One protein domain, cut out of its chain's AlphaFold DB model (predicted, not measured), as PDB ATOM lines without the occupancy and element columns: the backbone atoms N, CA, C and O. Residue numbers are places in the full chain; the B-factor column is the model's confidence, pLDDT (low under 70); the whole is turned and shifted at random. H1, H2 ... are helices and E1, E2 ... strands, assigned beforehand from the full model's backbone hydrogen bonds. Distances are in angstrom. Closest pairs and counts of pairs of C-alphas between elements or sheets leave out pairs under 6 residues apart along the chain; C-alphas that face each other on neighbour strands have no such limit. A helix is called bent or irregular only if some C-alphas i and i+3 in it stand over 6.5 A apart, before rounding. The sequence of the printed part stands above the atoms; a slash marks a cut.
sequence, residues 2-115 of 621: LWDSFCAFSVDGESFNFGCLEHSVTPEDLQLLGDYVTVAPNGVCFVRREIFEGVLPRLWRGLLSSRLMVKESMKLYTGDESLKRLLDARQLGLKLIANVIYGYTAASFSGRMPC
ATOM      1  N   LEU A   2      -9.604 -30.774  23.971       23.09
ATOM      2  CA  LEU A   2      -9.806 -32.212  23.701       23.09
ATOM      3  C   LEU A   2      -8.720 -33.116  24.307       23.09
ATOM      4  O   LEU A   2      -7.825 -33.604  23.626       23.09
ATOM      5  N   TRP A   3      -8.840 -33.301  25.622       28.06
ATOM      6  CA  TRP A   3      -8.257 -34.393  26.398       28.06
ATOM      7  C   TRP A   3      -9.391 -34.932  27.276       28.06
ATOM      8  O   TRP A   3      -9.541 -34.486  28.406       28.06
ATOM      9  N   ASP A   4     -10.226 -35.815  26.728       23.08
ATOM     10  CA  ASP A   4     -11.210 -36.549  27.525       23.08
ATOM     11  C   ASP A   4     -10.662 -37.947  27.835       23.08
ATOM     12  O   ASP A   4     -10.451 -38.769  26.946       23.08
ATOM     13  N   SER A   5     -10.417 -38.135  29.133       27.59
ATOM     14  CA  SER A   5     -10.611 -39.343  29.941       27.59
ATOM     15  C   SER A   5     -10.039 -40.676  29.449       27.59
ATOM     16  O   SER A   5     -10.624 -41.344  28.607       27.59
ATOM     17  N   PHE A   6      -8.951 -41.119  30.090       26.88
ATOM     18  CA  PHE A   6      -8.920 -42.279  31.005       26.88
ATOM     19  C   PHE A   6      -7.481 -42.440  31.539       26.88
ATOM     20  O   PHE A   6      -6.566 -42.719  30.770       26.88
ATOM     21  N   CYS A   7      -7.277 -42.286  32.850       30.55
ATOM     22  CA  CYS A   7      -6.051 -42.711  33.533       30.55
ATOM     23  C   CYS A   7      -6.416 -43.780  34.558       30.55
ATOM     24  O   CYS A   7      -7.229 -43.530  35.445       30.55
ATOM     25  N   ALA A   8      -5.795 -44.952  34.452       31.02
ATOM     26  CA  ALA A   8      -5.744 -45.902  35.552       31.02
ATOM     27  C   ALA A   8      -4.649 -45.436  36.521       31.02
ATOM     28  O   ALA A   8      -3.473 -45.717  36.316       31.02
ATOM     29  N   PHE A   9      -5.037 -44.690  37.551       47.50
ATOM     30  CA  PHE A   9      -4.276 -44.649  38.794       47.50
ATOM     31  C   PHE A   9      -4.967 -45.585  39.781       47.50
ATOM     32  O   PHE A   9      -6.195 -45.592  39.855       47.50
ATOM     33  N   SER A  10      -4.190 -46.366  40.531       40.44
ATOM     34  CA  SER A  10      -4.672 -46.853  41.821       40.44
ATOM     35  C   SER A  10      -4.917 -45.611  42.680       40.44
ATOM     36  O   SER A  10      -4.013 -44.807  42.902       40.44
ATOM     37  N   VAL A  11      -6.179 -45.388  43.037       47.50
ATOM     38  CA  VAL A  11      -6.655 -44.198  43.758       47.50
ATOM     39  C   VAL A  11      -6.409 -44.338  45.273       47.50
ATOM     40  O   VAL A  11      -6.567 -43.372  46.011       47.50
ATOM     41  N   ASP A  12      -5.911 -45.491  45.733       48.19
ATOM     42  CA  ASP A  12      -5.962 -45.888  47.147       48.19
ATOM     43  C   ASP A  12      -4.588 -45.980  47.836       48.19
ATOM     44  O   ASP A  12      -4.408 -46.732  48.792       48.19
ATOM     45  N   GLY A  13      -3.588 -45.222  47.372       56.34
ATOM     46  CA  GLY A  13      -2.250 -45.235  47.980       56.34
ATOM     47  C   GLY A  13      -1.531 -46.587  47.867       56.34
ATOM     48  O   GLY A  13      -0.567 -46.830  48.595       56.34
ATOM     49  N   GLU A  14      -1.983 -47.465  46.967       66.31
ATOM     50  CA  GLU A  14      -1.301 -48.727  46.702       66.31
ATOM     51  C   GLU A  14       0.017 -48.471  45.974       66.31
ATOM     52  O   GLU A  14       0.156 -47.554  45.154       66.31
ATOM     53  N   SER A  15       1.006 -49.302  46.282       77.06
ATOM     54  CA  SER A  15       2.283 -49.255  45.602       77.06
ATOM     55  C   SER A  15       2.148 -49.707  44.146       77.06
ATOM     56  O   SER A  15       1.440 -50.658  43.817       77.06
ATOM     57  N   PHE A  16       2.845 -49.018  43.248       82.00
ATOM     58  CA  PHE A  16       2.956 -49.381  41.843       82.00
ATOM     59  C   PHE A  16       4.420 -49.526  41.444       82.00
ATOM     60  O   PHE A  16       5.314 -48.853  41.960       82.00
ATOM     61  N   ASN A  17       4.664 -50.402  40.475       85.31
ATOM     62  CA  ASN A  17       5.992 -50.593  39.915       85.31
ATOM     63  C   ASN A  17       6.233 -49.584  38.791       85.31
ATOM     64  O   ASN A  17       5.386 -49.409  37.916       85.31
ATOM     65  N   PHE A  18       7.401 -48.948  38.807       84.81
ATOM     66  CA  PHE A  18       7.871 -48.103  37.717       84.81
ATOM     67  C   PHE A  18       9.348 -48.397  37.449       84.81
ATOM     68  O   PHE A  18      10.237 -48.091  38.250       84.81
ATOM     69  N   GLY A  19       9.626 -49.035  36.314       85.19
ATOM     70  CA  GLY A  19      10.953 -49.547  36.000       85.19
ATOM     71  C   GLY A  19      11.371 -50.663  36.956       85.19
ATOM     72  O   GLY A  19      10.769 -51.732  36.972       85.19
ATOM     73  N   CYS A  20      12.436 -50.439  37.728       83.94
ATOM     74  CA  CYS A  20      12.958 -51.418  38.694       83.94
ATOM     75  C   CYS A  20      12.642 -51.067  40.152       83.94
ATOM     76  O   CYS A  20      13.233 -51.661  41.054       83.94
ATOM     77  N   LEU A  21      11.790 -50.068  40.380       86.00
ATOM     78  CA  LEU A  21      11.476 -49.550  41.703       86.00
ATOM     79  C   LEU A  21       9.974 -49.626  41.959       86.00
ATOM     80  O   LEU A  21       9.158 -49.510  41.043       86.00
ATOM     81  N   GLU A  22       9.640 -49.799  43.229       87.75
ATOM     82  CA  GLU A  22       8.279 -49.729  43.737       87.75
ATOM     83  C   GLU A  22       8.067 -48.339  44.342       87.75
ATOM     84  O   GLU A  22       8.887 -47.845  45.122       87.75
ATOM     85  N   HIS A  23       6.990 -47.683  43.934       82.88
ATOM     86  CA  HIS A  23       6.655 -46.321  44.316       82.88
ATOM     87  C   HIS A  23       5.245 -46.276  44.891       82.88
ATOM     88  O   HIS A  23       4.387 -47.063  44.513       82.88
ATOM     89  N   SER A  24       4.988 -45.326  45.779       82.25
ATOM     90  CA  SER A  24       3.643 -44.968  46.225       82.25
ATOM     91  C   SER A  24       3.498 -43.456  46.106       82.25
ATOM     92  O   SER A  24       4.458 -42.713  46.321       82.25
ATOM     93  N   VAL A  25       2.320 -43.007  45.684       78.44
ATOM     94  CA  VAL A  25       1.993 -41.584  45.535       78.44
ATOM     95  C   VAL A  25       0.670 -41.357  46.240       78.44
ATOM     96  O   VAL A  25      -0.275 -42.119  46.031       78.44
ATOM     97  N   THR A  26       0.599 -40.333  47.090       80.25
ATOM     98  CA  THR A  26      -0.643 -40.026  47.801       80.25
ATOM     99  C   THR A  26      -1.595 -39.221  46.906       80.25
ATOM    100  O   THR A  26      -1.148 -38.462  46.038       80.25
ATOM    101  N   PRO A  27      -2.922 -39.327  47.102       76.88
ATOM    102  CA  PRO A  27      -3.883 -38.486  46.387       76.88
ATOM    103  C   PRO A  27      -3.669 -36.978  46.614       76.88
ATOM    104  O   PRO A  27      -3.956 -36.178  45.724       76.88
ATOM    105  N   GLU A  28      -3.133 -36.589  47.774       79.38
ATOM    106  CA  GLU A  28      -2.791 -35.201  48.108       79.38
ATOM    107  C   GLU A  28      -1.653 -34.671  47.221       79.38
ATOM    108  O   GLU A  28      -1.758 -33.566  46.683       79.38
ATOM    109  N   ASP A  29      -0.620 -35.486  46.972       76.69
ATOM    110  CA  ASP A  29       0.483 -35.138  46.064       76.69
ATOM    111  C   ASP A  29      -0.022 -34.903  44.629       76.69
ATOM    112  O   ASP A  29       0.429 -33.985  43.938       76.69
ATOM    113  N   LEU A  30      -0.989 -35.707  44.172       75.19
ATOM    114  CA  LEU A  30      -1.597 -35.553  42.846       75.19
ATOM    115  C   LEU A  30      -2.443 -34.279  42.744       75.19
ATOM    116  O   LEU A  30      -2.375 -33.584  41.728       75.19
ATOM    117  N   GLN A  31      -3.205 -33.945  43.790       79.56
ATOM    118  CA  GLN A  31      -3.963 -32.690  43.842       79.56
ATOM    119  C   GLN A  31      -3.040 -31.469  43.836       79.56
ATOM    120  O   GLN A  31      -3.343 -30.485  43.161       79.56
ATOM    121  N   LEU A  32      -1.898 -31.546  44.527       82.31
ATOM    122  CA  LEU A  32      -0.895 -30.482  44.533       82.31
ATOM    123  C   LEU A  32      -0.291 -30.257  43.137       82.31
ATOM    124  O   LEU A  32      -0.031 -29.119  42.743       82.31
ATOM    125  N   LEU A  33      -0.069 -31.338  42.385       79.88
ATOM    126  CA  LEU A  33       0.499 -31.272  41.040       79.88
ATOM    127  C   LEU A  33      -0.497 -30.750  39.996       79.88
ATOM    128  O   LEU A  33      -0.057 -30.108  39.044       79.88
ATOM    129  N   GLY A  34      -1.802 -30.980  40.167       80.38
ATOM    130  CA  GLY A  34      -2.870 -30.394  39.346       80.38
ATOM    131  C   GLY A  34      -2.566 -30.388  37.838       80.38
ATOM    132  O   GLY A  34      -2.290 -31.425  37.232       80.38
ATOM    133  N   ASP A  35      -2.555 -29.194  37.236       82.56
ATOM    134  CA  ASP A  35      -2.306 -28.992  35.799       82.56
ATOM    135  C   ASP A  35      -0.836 -29.177  35.368       82.56
ATOM    136  O   ASP A  35      -0.530 -29.166  34.169       82.56
ATOM    137  N   TYR A  36       0.103 -29.368  36.302       87.00
ATOM    138  CA  TYR A  36       1.533 -29.557  36.024       87.00
ATOM    139  C   TYR A  36       1.904 -31.000  35.653       87.00
ATOM    140  O   TYR A  36       3.083 -31.364  35.660       87.00
ATOM    141  N   VAL A  37       0.924 -31.814  35.263       86.62
ATOM    142  CA  VAL A  37       1.116 -33.183  34.776       86.62
ATOM    143  C   VAL A  37       0.826 -33.261  33.274       86.62
ATOM    144  O   VAL A  37       0.027 -32.510  32.716       86.62
ATOM    145  N   THR A  38       1.537 -34.144  32.582       87.25
ATOM    146  CA  THR A  38       1.293 -34.523  31.188       87.25
ATOM    147  C   THR A  38       1.185 -36.034  31.105       87.25
ATOM    148  O   THR A  38       2.103 -36.747  31.506       87.25
ATOM    149  N   VAL A  39       0.079 -36.522  30.555       89.12
ATOM    150  CA  VAL A  39      -0.167 -37.956  30.387       89.12
ATOM    151  C   VAL A  39       0.316 -38.398  29.005       89.12
ATOM    152  O   VAL A  39      -0.032 -37.807  27.978       89.12
ATOM    153  N   ALA A  40       1.155 -39.427  28.966       89.69
ATOM    154  CA  ALA A  40       1.565 -40.078  27.731       89.69
ATOM    155  C   ALA A  40       0.480 -41.060  27.237       89.69
ATOM    156  O   ALA A  40      -0.342 -41.518  28.025       89.69
ATOM    157  N   PRO A  41       0.454 -41.431  25.942       89.12
ATOM    158  CA  PRO A  41      -0.624 -42.257  25.381       89.12
ATOM    159  C   PRO A  41      -0.713 -43.672  25.968       89.12
ATOM    160  O   PRO A  41      -1.718 -44.349  25.796       89.12
ATOM    161  N   ASN A  42       0.340 -44.128  26.643       85.50
ATOM    162  CA  ASN A  42       0.381 -45.386  27.384       85.50
ATOM    163  C   ASN A  42      -0.128 -45.256  28.834       85.50
ATOM    164  O   ASN A  42       0.027 -46.195  29.605       85.50
ATOM    165  N   GLY A  43      -0.679 -44.101  29.224       87.06
ATOM    166  CA  GLY A  43      -1.211 -43.844  30.564       87.06
ATOM    167  C   GLY A  43      -0.169 -43.410  31.599       87.06
ATOM    168  O   GLY A  43      -0.531 -43.146  32.740       87.06
ATOM    169  N   VAL A  44       1.110 -43.301  31.226       88.00
ATOM    170  CA  VAL A  44       2.169 -42.860  32.146       88.00
ATOM    171  C   VAL A  44       2.121 -41.347  32.317       88.00
ATOM    172  O   VAL A  44       2.110 -40.595  31.340       88.00
ATOM    173  N   CYS A  45       2.160 -40.893  33.564       87.69
ATOM    174  CA  CYS A  45       2.137 -39.477  33.900       87.69
ATOM    175  C   CYS A  45       3.545 -38.925  34.120       87.69
ATOM    176  O   CYS A  45       4.348 -39.482  34.865       87.69
ATOM    177  N   PHE A  46       3.826 -37.793  33.484       89.00
ATOM    178  CA  PHE A  46       5.077 -37.058  33.604       89.00
ATOM    179  C   PHE A  46       4.809 -35.675  34.182       89.00
ATOM    180  O   PHE A  46       3.910 -34.968  33.730       89.00
ATOM    181  N   VAL A  47       5.621 -35.260  35.149       89.75
ATOM    182  CA  VAL A  47       5.578 -33.892  35.674       89.75
ATOM    183  C   VAL A  47       6.218 -32.937  34.661       89.75
ATOM    184  O   VAL A  47       7.196 -33.285  33.991       89.75
ATOM    185  N   ARG A  48       5.661 -31.732  34.516       87.56
ATOM    186  CA  ARG A  48       6.196 -30.721  33.603       87.56
ATOM    187  C   ARG A  48       7.508 -30.108  34.113       87.56
ATOM    188  O   ARG A  48       7.849 -30.157  35.296       87.56
ATOM    189  N   ARG A  49       8.252 -29.498  33.184       86.00
ATOM    190  CA  ARG A  49       9.595 -28.942  33.422       86.00
ATOM    191  C   ARG A  49       9.609 -27.828  34.471       86.00
ATOM    192  O   ARG A  49      10.644 -27.622  35.095       86.00
ATOM    193  N   GLU A  50       8.500 -27.114  34.641       87.50
ATOM    194  CA  GLU A  50       8.357 -26.010  35.596       87.50
ATOM    195  C   GLU A  50       8.520 -26.479  37.045       87.50
ATOM    196  O   GLU A  50       9.021 -25.723  37.871       87.50
ATOM    197  N   ILE A  51       8.149 -27.730  37.335       87.81
ATOM    198  CA  ILE A  51       8.339 -28.348  38.651       87.81
ATOM    199  C   ILE A  51       9.705 -29.033  38.718       87.81
ATOM    200  O   ILE A  51      10.465 -28.823  39.662       87.81
ATOM    201  N   PHE A  52      10.035 -29.857  37.716       85.38
ATOM    202  CA  PHE A  52      11.285 -30.609  37.714       85.38
ATOM    203  C   PHE A  52      11.834 -30.845  36.306       85.38
ATOM    204  O   PHE A  52      11.182 -31.416  35.430       85.38
ATOM    205  N   GLU A  53      13.096 -30.467  36.092       86.56
ATOM    206  CA  GLU A  53      13.805 -30.779  34.856       86.56
ATOM    207  C   GLU A  53      14.543 -32.122  34.962       86.56
ATOM    208  O   GLU A  53      15.584 -32.239  35.613       86.56
ATOM    209  N   GLY A  54      14.039 -33.128  34.242       88.50
ATOM    210  CA  GLY A  54      14.645 -34.456  34.194       88.50
ATOM    211  C   GLY A  54      16.091 -34.480  33.674       88.50
ATOM    212  O   GLY A  54      16.514 -33.668  32.842       88.50
ATOM    213  N   VAL A  55      16.847 -35.492  34.107       89.88
ATOM    214  CA  VAL A  55      18.260 -35.682  33.731       89.88
ATOM    215  C   VAL A  55      18.427 -35.982  32.235       89.88
ATOM    216  O   VAL A  55      19.306 -35.410  31.588       89.88
ATOM    217  N   LEU A  56      17.569 -36.834  31.658       89.75
ATOM    218  CA  LEU A  56      17.652 -37.197  30.237       89.75
ATOM    219  C   LEU A  56      17.413 -35.991  29.300       89.75
ATOM    220  O   LEU A  56      18.244 -35.771  28.418       89.75
ATOM    221  N   PRO A  57      16.375 -35.143  29.497       89.06
ATOM    222  CA  PRO A  57      16.227 -33.888  28.751       89.06
ATOM    223  C   PRO A  57      17.460 -32.974  28.790       89.06
ATOM    224  O   PRO A  57      17.847 -32.422  27.757       89.06
ATOM    225  N   ARG A  58      18.114 -32.835  29.955       88.75
ATOM    226  CA  ARG A  58      19.349 -32.037  30.100       88.75
ATOM    227  C   ARG A  58      20.492 -32.616  29.267       88.75
ATOM    228  O   ARG A  58      21.154 -31.877  28.538       88.75
ATOM    229  N   LEU A  59      20.682 -33.934  29.330       90.12
ATOM    230  CA  LEU A  59      21.697 -34.648  28.552       90.12
ATOM    231  C   LEU A  59      21.454 -34.513  27.040       90.12
ATOM    232  O   LEU A  59      22.374 -34.173  26.290       90.12
ATOM    233  N   TRP A  60      20.213 -34.712  26.584       88.88
ATOM    234  CA  TRP A  60      19.862 -34.571  25.168       88.88
ATOM    235  C   TRP A  60      20.064 -33.154  24.648       88.88
ATOM    236  O   TRP A  60      20.529 -33.000  23.520       88.88
ATOM    237  N   ARG A  61      19.792 -32.117  25.451       88.94
ATOM    238  CA  ARG A  61      20.052 -30.726  25.051       88.94
ATOM    239  C   ARG A  61      21.534 -30.496  24.742       88.94
ATOM    240  O   ARG A  61      21.853 -29.902  23.714       88.94
ATOM    241  N   GLY A  62      22.430 -31.021  25.581       91.62
ATOM    242  CA  GLY A  62      23.879 -30.950  25.360       91.62
ATOM    243  C   GLY A  62      24.331 -31.705  24.105       91.62
ATOM    244  O   GLY A  62      25.079 -31.163  23.284       91.62
ATOM    245  N   LEU A  63      23.831 -32.932  23.909       93.25
ATOM    246  CA  LEU A  63      24.153 -33.759  22.737       93.25
ATOM    247  C   LEU A  63      23.626 -33.154  21.431       93.25
ATOM    248  O   LEU A  63      24.343 -33.129  20.429       93.25
ATOM    249  N   LEU A  64      22.391 -32.649  21.438       90.62
ATOM    250  CA  LEU A  64      21.765 -32.044  20.268       90.62
ATOM    251  C   LEU A  64      22.465 -30.737  19.888       90.62
ATOM    252  O   LEU A  64      22.793 -30.567  18.717       90.62
ATOM    253  N   SER A  65      22.756 -29.869  20.863       93.00
ATOM    254  CA  SER A  65      23.515 -28.630  20.643       93.00
ATOM    255  C   SER A  65      24.892 -28.917  20.037       93.00
ATOM    256  O   SER A  65      25.230 -28.400  18.972       93.00
ATOM    257  N   SER A  66      25.638 -29.859  20.627       94.81
ATOM    258  CA  SER A  66      26.945 -30.280  20.107       94.81
ATOM    259  C   SER A  66      26.848 -30.812  18.677       94.81
ATOM    260  O   SER A  66      27.694 -30.523  17.830       94.81
ATOM    261  N   ARG A  67      25.798 -31.585  18.377       95.00
ATOM    262  CA  ARG A  67      25.575 -32.123  17.034       95.00
ATOM    263  C   ARG A  67      25.215 -31.029  16.029       95.00
ATOM    264  O   ARG A  67      25.667 -31.107  14.888       95.00
ATOM    265  N   LEU A  68      24.407 -30.046  16.421       92.06
ATOM    266  CA  LEU A  68      24.065 -28.903  15.572       92.06
ATOM    267  C   LEU A  68      25.314 -28.088  15.234       92.06
ATOM    268  O   LEU A  68      25.567 -27.879  14.052       92.06
ATOM    269  N   MET A  69      26.151 -27.786  16.231       94.81
ATOM    270  CA  MET A  69      27.428 -27.098  16.038       94.81
ATOM    271  C   MET A  69      28.327 -27.831  15.029       94.81
ATOM    272  O   MET A  69      28.812 -27.224  14.079       94.81
ATOM    273  N   VAL A  70      28.488 -29.156  15.156       95.06
ATOM    274  CA  VAL A  70      29.278 -29.952  14.190       95.06
ATOM    275  C   VAL A  70      28.682 -29.875  12.781       95.06
ATOM    276  O   VAL A  70      29.417 -29.710  11.809       95.06
ATOM    277  N   LYS A  71      27.354 -29.964  12.647       92.81
ATOM    278  CA  LYS A  71      26.680 -29.862  11.343       92.81
ATOM    279  C   LYS A  71      26.789 -28.468  10.726       92.81
ATOM    280  O   LYS A  71      26.796 -28.361   9.504       92.81
ATOM    281  N   GLU A  72      26.837 -27.419  11.534       92.81
ATOM    282  CA  GLU A  72      27.082 -26.052  11.071       92.81
ATOM    283  C   GLU A  72      28.525 -25.896  10.599       92.81
ATOM    284  O   GLU A  72      28.739 -25.419   9.486       92.81
ATOM    285  N   SER A  73      29.503 -26.424  11.343       92.00
ATOM    286  CA  SER A  73      30.901 -26.464  10.896       92.00
ATOM    287  C   SER A  73      31.058 -27.196   9.558       92.00
ATOM    288  O   SER A  73      31.771 -26.721   8.680       92.00
ATOM    289  N   MET A  74      30.338 -28.304   9.338       91.75
ATOM    290  CA  MET A  74      30.355 -29.016   8.049       91.75
ATOM    291  C   MET A  74      29.917 -28.149   6.863       91.75
ATOM    292  O   MET A  74      30.379 -28.377   5.747       91.75
ATOM    293  N   LYS A  75      29.023 -27.176   7.079       89.12
ATOM    294  CA  LYS A  75      28.575 -26.252   6.025       89.12
ATOM    295  C   LYS A  75      29.606 -25.166   5.722       89.12
ATOM    296  O   LYS A  75      29.590 -24.637   4.619       89.12
ATOM    297  N   LEU A  76      30.473 -24.835   6.679       90.12
ATOM    298  CA  LEU A  76      31.539 -23.845   6.504       90.12
ATOM    299  C   LEU A  76      32.733 -24.435   5.739       90.12
ATOM    300  O   LEU A  76      33.301 -23.778   4.873       90.12
ATOM    301  N   TYR A  77      33.090 -25.693   6.017       87.38
ATOM    302  CA  TYR A  77      34.257 -26.366   5.433       87.38
ATOM    303  C   TYR A  77      33.898 -27.256   4.233       87.38
ATOM    304  O   TYR A  77      34.148 -28.460   4.236       87.38
ATOM    305  N   THR A  78      33.304 -26.683   3.183       81.62
ATOM    306  CA  THR A  78      32.921 -27.440   1.972       81.62
ATOM    307  C   THR A  78      34.095 -27.785   1.052       81.62
ATOM    308  O   THR A  78      33.964 -28.698   0.241       81.62
ATOM    309  N   GLY A  79      35.232 -27.089   1.178       86.94
ATOM    310  CA  GLY A  79      36.412 -27.272   0.324       86.94
ATOM    311  C   GLY A  79      37.334 -28.441   0.699       86.94
ATOM    312  O   GLY A  79      38.106 -28.885  -0.146       86.94
ATOM    313  N   ASP A  80      37.254 -28.964   1.929       91.81
ATOM    314  CA  ASP A  80      38.090 -30.079   2.397       91.81
ATOM    315  C   ASP A  80      37.252 -31.346   2.611       91.81
ATOM    316  O   ASP A  80      36.599 -31.547   3.639       91.81
ATOM    317  N   GLU A  81      37.300 -32.241   1.624       91.69
ATOM    318  CA  GLU A  81      36.589 -33.520   1.653       91.69
ATOM    319  C   GLU A  81      37.074 -34.458   2.771       91.69
ATOM    320  O   GLU A  81      36.300 -35.283   3.264       91.69
ATOM    321  N   SER A  82      38.331 -34.345   3.209       93.00
ATOM    322  CA  SER A  82      38.859 -35.170   4.299       93.00
ATOM    323  C   SER A  82      38.283 -34.733   5.648       93.00
ATOM    324  O   SER A  82      37.741 -35.559   6.391       93.00
ATOM    325  N   LEU A  83      38.288 -33.424   5.913       93.19
ATOM    326  CA  LEU A  83      37.707 -32.835   7.114       93.19
ATOM    327  C   LEU A  83      36.191 -33.038   7.157       93.19
ATOM    328  O   LEU A  83      35.643 -33.422   8.189       93.19
ATOM    329  N   LYS A  84      35.505 -32.864   6.027       92.75
ATOM    330  CA  LYS A  84      34.063 -33.111   5.910       92.75
ATOM    331  C   LYS A  84      33.689 -34.549   6.275       92.75
ATOM    332  O   LYS A  84      32.718 -34.747   7.004       92.75
ATOM    333  N   ARG A  85      34.471 -35.550   5.845       92.06
ATOM    334  CA  ARG A  85      34.273 -36.960   6.246       92.06
ATOM    335  C   ARG A  85      34.472 -37.167   7.745       92.06
ATOM    336  O   ARG A  85      33.697 -37.895   8.360       92.06
ATOM    337  N   LEU A  86      35.482 -36.528   8.336       94.56
ATOM    338  CA  LEU A  86      35.728 -36.598   9.778       94.56
ATOM    339  C   LEU A  86      34.571 -35.981  10.580       94.56
ATOM    340  O   LEU A  86      34.090 -36.580  11.544       94.56
ATOM    341  N   LEU A  87      34.097 -34.802  10.172       94.81
ATOM    342  CA  LEU A  87      32.965 -34.128  10.808       94.81
ATOM    343  C   LEU A  87      31.660 -34.921  10.643       94.81
ATOM    344  O   LEU A  87      30.883 -35.012  11.596       94.81
ATOM    345  N   ASP A  88      31.443 -35.553   9.484       93.94
ATOM    346  CA  ASP A  88      30.293 -36.437   9.282       93.94
ATOM    347  C   ASP A  88      30.352 -37.665  10.206       93.94
ATOM    348  O   ASP A  88      29.381 -37.985  10.894       93.94
ATOM    349  N   ALA A  89      31.519 -38.302  10.340       95.19
ATOM    350  CA  ALA A  89      31.709 -39.385  11.304       95.19
ATOM    351  C   ALA A  89      31.413 -38.925  12.746       95.19
ATOM    352  O   ALA A  89      30.749 -39.636  13.505       95.19
ATOM    353  N   ARG A  90      31.826 -37.703  13.114       95.31
ATOM    354  CA  ARG A  90      31.551 -37.118  14.435       95.31
ATOM    355  C   ARG A  90      30.058 -36.863  14.666       95.31
ATOM    356  O   ARG A  90      29.553 -37.219  15.732       95.31
ATOM    357  N   GLN A  91      29.326 -36.297  13.700       95.50
ATOM    358  CA  GLN A  91      27.878 -36.079  13.864       95.50
ATOM    359  C   GLN A  91      27.094 -37.397  13.902       95.50
ATOM    360  O   GLN A  91      26.107 -37.489  14.638       95.50
ATOM    361  N   LEU A  92      27.537 -38.421  13.158       95.19
ATOM    362  CA  LEU A  92      26.970 -39.771  13.221       95.19
ATOM    363  C   LEU A  92      27.222 -40.423  14.585       95.19
ATOM    364  O   LEU A  92      26.307 -41.033  15.132       95.19
ATOM    365  N   GLY A  93      28.411 -40.240  15.164       96.38
ATOM    366  CA  GLY A  93      28.723 -40.686  16.523       96.38
ATOM    367  C   GLY A  93      27.810 -40.044  17.571       96.38
ATOM    368  O   GLY A  93      27.192 -40.748  18.365       96.38
ATOM    369  N   LEU A  94      27.634 -38.717  17.519       95.50
ATOM    370  CA  LEU A  94      26.708 -38.002  18.411       95.50
ATOM    371  C   LEU A  94      25.255 -38.471  18.240       95.50
ATOM    372  O   LEU A  94      24.538 -38.642  19.226       95.50
ATOM    373  N   LYS A  95      24.821 -38.724  16.996       94.44
ATOM    374  CA  LYS A  95      23.502 -39.307  16.706       94.44
ATOM    375  C   LYS A  95      23.360 -40.701  17.323       94.44
ATOM    376  O   LYS A  95      22.326 -40.998  17.913       94.44
ATOM    377  N   LEU A  96      24.380 -41.549  17.193       95.25
ATOM    378  CA  LEU A  96      24.366 -42.901  17.746       95.25
ATOM    379  C   LEU A  96      24.250 -42.871  19.273       95.25
ATOM    380  O   LEU A  96      23.413 -43.583  19.813       95.25
ATOM    381  N   ILE A  97      25.015 -42.012  19.952       94.06
ATOM    382  CA  ILE A  97      24.938 -41.846  21.412       94.06
ATOM    383  C   ILE A  97      23.519 -41.448  21.834       94.06
ATOM    384  O   ILE A  97      22.941 -42.087  22.710       94.06
ATOM    385  N   ALA A  98      22.923 -40.448  21.173       91.25
ATOM    386  CA  ALA A  98      21.559 -40.013  21.473       91.25
ATOM    387  C   ALA A  98      20.525 -41.144  21.302       91.25
ATOM    388  O   ALA A  98      19.641 -41.294  22.145       91.25
ATOM    389  N   ASN A  99      20.667 -41.962  20.253       91.06
ATOM    390  CA  ASN A  99      19.786 -43.102  19.990       91.06
ATOM    391  C   ASN A  99      19.991 -44.254  20.988       91.06
ATOM    392  O   ASN A  99      19.024 -44.906  21.374       91.06
ATOM    393  N   VAL A 100      21.233 -44.507  21.415       91.56
ATOM    394  CA  VAL A 100      21.552 -45.539  22.414       91.56
ATOM    395  C   VAL A 100      21.000 -45.163  23.787       91.56
ATOM    396  O   VAL A 100      20.510 -46.044  24.478       91.56
ATOM    397  N   ILE A 101      21.011 -43.879  24.166       88.81
ATOM    398  CA  ILE A 101      20.408 -43.414  25.430       88.81
ATOM    399  C   ILE A 101      18.910 -43.726  25.470       88.81
ATOM    400  O   ILE A 101      18.424 -44.227  26.478       88.81
ATOM    401  N   TYR A 102      18.191 -43.489  24.369       86.94
ATOM    402  CA  TYR A 102      16.797 -43.921  24.245       86.94
ATOM    403  C   TYR A 102      16.679 -45.452  24.348       86.94
ATOM    404  O   TYR A 102      15.907 -45.951  25.154       86.94
ATOM    405  N   GLY A 103      17.483 -46.211  23.597       89.50
ATOM    406  CA  GLY A 103      17.440 -47.678  23.650       89.50
ATOM    407  C   GLY A 103      17.774 -48.261  25.030       89.50
ATOM    408  O   GLY A 103      17.306 -49.346  25.368       89.50
ATOM    409  N   TYR A 104      18.550 -47.536  25.840       89.50
ATOM    410  CA  TYR A 104      18.904 -47.928  27.199       89.50
ATOM    411  C   TYR A 104      17.691 -47.945  28.137       89.50
ATOM    412  O   TYR A 104      17.648 -48.796  29.024       89.50
ATOM    413  N   THR A 105      16.686 -47.081  27.928       87.94
ATOM    414  CA  THR A 105      15.501 -47.054  28.802       87.94
ATOM    415  C   THR A 105      14.729 -48.371  28.733       87.94
ATOM    416  O   THR A 105      14.263 -48.844  29.756       87.94
ATOM    417  N   ALA A 106      14.678 -49.041  27.580       86.06
ATOM    418  CA  ALA A 106      13.962 -50.313  27.412       86.06
ATOM    419  C   ALA A 106      14.872 -51.566  27.429       86.06
ATOM    420  O   ALA A 106      14.445 -52.653  27.030       86.06
ATOM    421  N   ALA A 107      16.136 -51.449  27.858       87.81
ATOM    422  CA  ALA A 107      17.134 -52.521  27.763       87.81
ATOM    423  C   ALA A 107      16.925 -53.655  28.793       87.81
ATOM    424  O   ALA A 107      17.699 -53.812  29.732       87.81
ATOM    425  N   SER A 108      15.905 -54.489  28.593       80.50
ATOM    426  CA  SER A 108      15.463 -55.486  29.587       80.50
ATOM    427  C   SER A 108      16.398 -56.694  29.762       80.50
ATOM    428  O   SER A 108      16.416 -57.300  30.824       80.50
ATOM    429  N   PHE A 109      17.186 -57.069  28.746       81.62
ATOM    430  CA  PHE A 109      18.038 -58.271  28.812       81.62
ATOM    431  C   PHE A 109      19.380 -58.040  29.526       81.62
ATOM    432  O   PHE A 109      19.873 -58.919  30.224       81.62
ATOM    433  N   SER A 110      20.000 -56.876  29.324       83.06
ATOM    434  CA  SER A 110      21.355 -56.577  29.821       83.06
ATOM    435  C   SER A 110      21.511 -55.154  30.367       83.06
ATOM    436  O   SER A 110      22.635 -54.684  30.552       83.06
ATOM    437  N   GLY A 111      20.410 -54.419  30.537       83.50
ATOM    438  CA  GLY A 111      20.421 -53.073  31.103       83.50
ATOM    439  C   GLY A 111      20.627 -53.112  32.612       83.50
ATOM    440  O   GLY A 111      20.207 -54.049  33.280       83.50
ATOM    441  N   ARG A 112      21.282 -52.082  33.159       87.62
ATOM    442  CA  ARG A 112      21.507 -51.972  34.613       87.62
ATOM    443  C   ARG A 112      20.368 -51.262  35.345       87.62
ATOM    444  O   ARG A 112      20.267 -51.389  36.554       87.62
ATOM    445  N   MET A 113      19.566 -50.479  34.622       87.50
ATOM    446  CA  MET A 113      18.433 -49.720  35.159       87.50
ATOM    447  C   MET A 113      17.387 -49.484  34.052       87.50
ATOM    448  O   MET A 113      17.260 -48.357  33.562       87.50
ATOM    449  N   PRO A 114      16.722 -50.543  33.553       89.00
ATOM    450  CA  PRO A 114      15.654 -50.394  32.572       89.00
ATOM    451  C   PRO A 114      14.408 -49.746  33.199       89.00
ATOM    452  O   PRO A 114      14.007 -50.061  34.314       89.00
ATOM    453  N   CYS A 115      13.779 -48.855  32.445       89.44
ATOM    454  CA  CYS A 115      12.455 -48.307  32.696       89.44
ATOM    455  C   CYS A 115      11.661 -48.376  31.386       89.44
ATOM    456  O   CYS A 115      11.757 -47.504  30.511       89.44
TER     457      CYS A 115
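Overview. This is residues 2 to 115 of the 621 residues of the protein "DNA-directed DNA polymerase" of Schistocephalus solidus (UniProt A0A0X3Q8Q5). A long helical hairpin, H2 and H3, makes the long axis, and at its open end residues 2 to 47 form a loose head of two tiny strand hairpins, E1 with E2 and E3 with E4, and the short helix H1. The printed part has 114 residues with three named helices and four named strands, in the order E1, E2, H1, E3, E4, H2, H3; each two-stranded sheet is antiparallel. The class is mostly helix. The whole is only just extended, close to loose, with a radius of gyration of the C-alphas of 20.3 A and spans of 65 by 35 by 23 A.

Along the chain. Residues 2 to 15 hold no named element. E1 is residues 16 to 18, beginning at C-alpha 16 (2.956, -49.381, 41.843), and E2 is 21 to 23. H1, residues 27 to 36, is irregular: C-alphas 32 and 35 are 9.0 A apart. E3 is residues 37 to 39 and E4 is 45 to 47. H2, residues 55 to 76, is 32.5 A long; H3, residues 81 to 105, is 36.9 A long and ends at C-alpha 105 (15.501, -47.054, 28.802).

Arrangement. In the hairpin E1 and E2, N 16 and O 23 are 2.8 A apart, within hydrogen-bond range. In the hairpin E3 and E4, N 38 and O 46 are 2.8 A apart, also within range. E1 and E2 are apart from E3 and E4. H1 is apart from H2 and H3. H2 and H3 touch, closest at the C-alphas of Arg 67 and Gln 91, 5.6 A, at a shallow tilt of 15 degrees, opposite ways. Every O i to N i+4 pair is within range in H2, 20 of 21 in H3 and 4 of 6 in H1.

Size, cuts and confidence. The C-alphas farthest apart are those of Asp 12 and Gly 79, 65.8 A. The printed part has no cut, and no link between named elements is long. Residues 2 to 14 have pLDDT under 70.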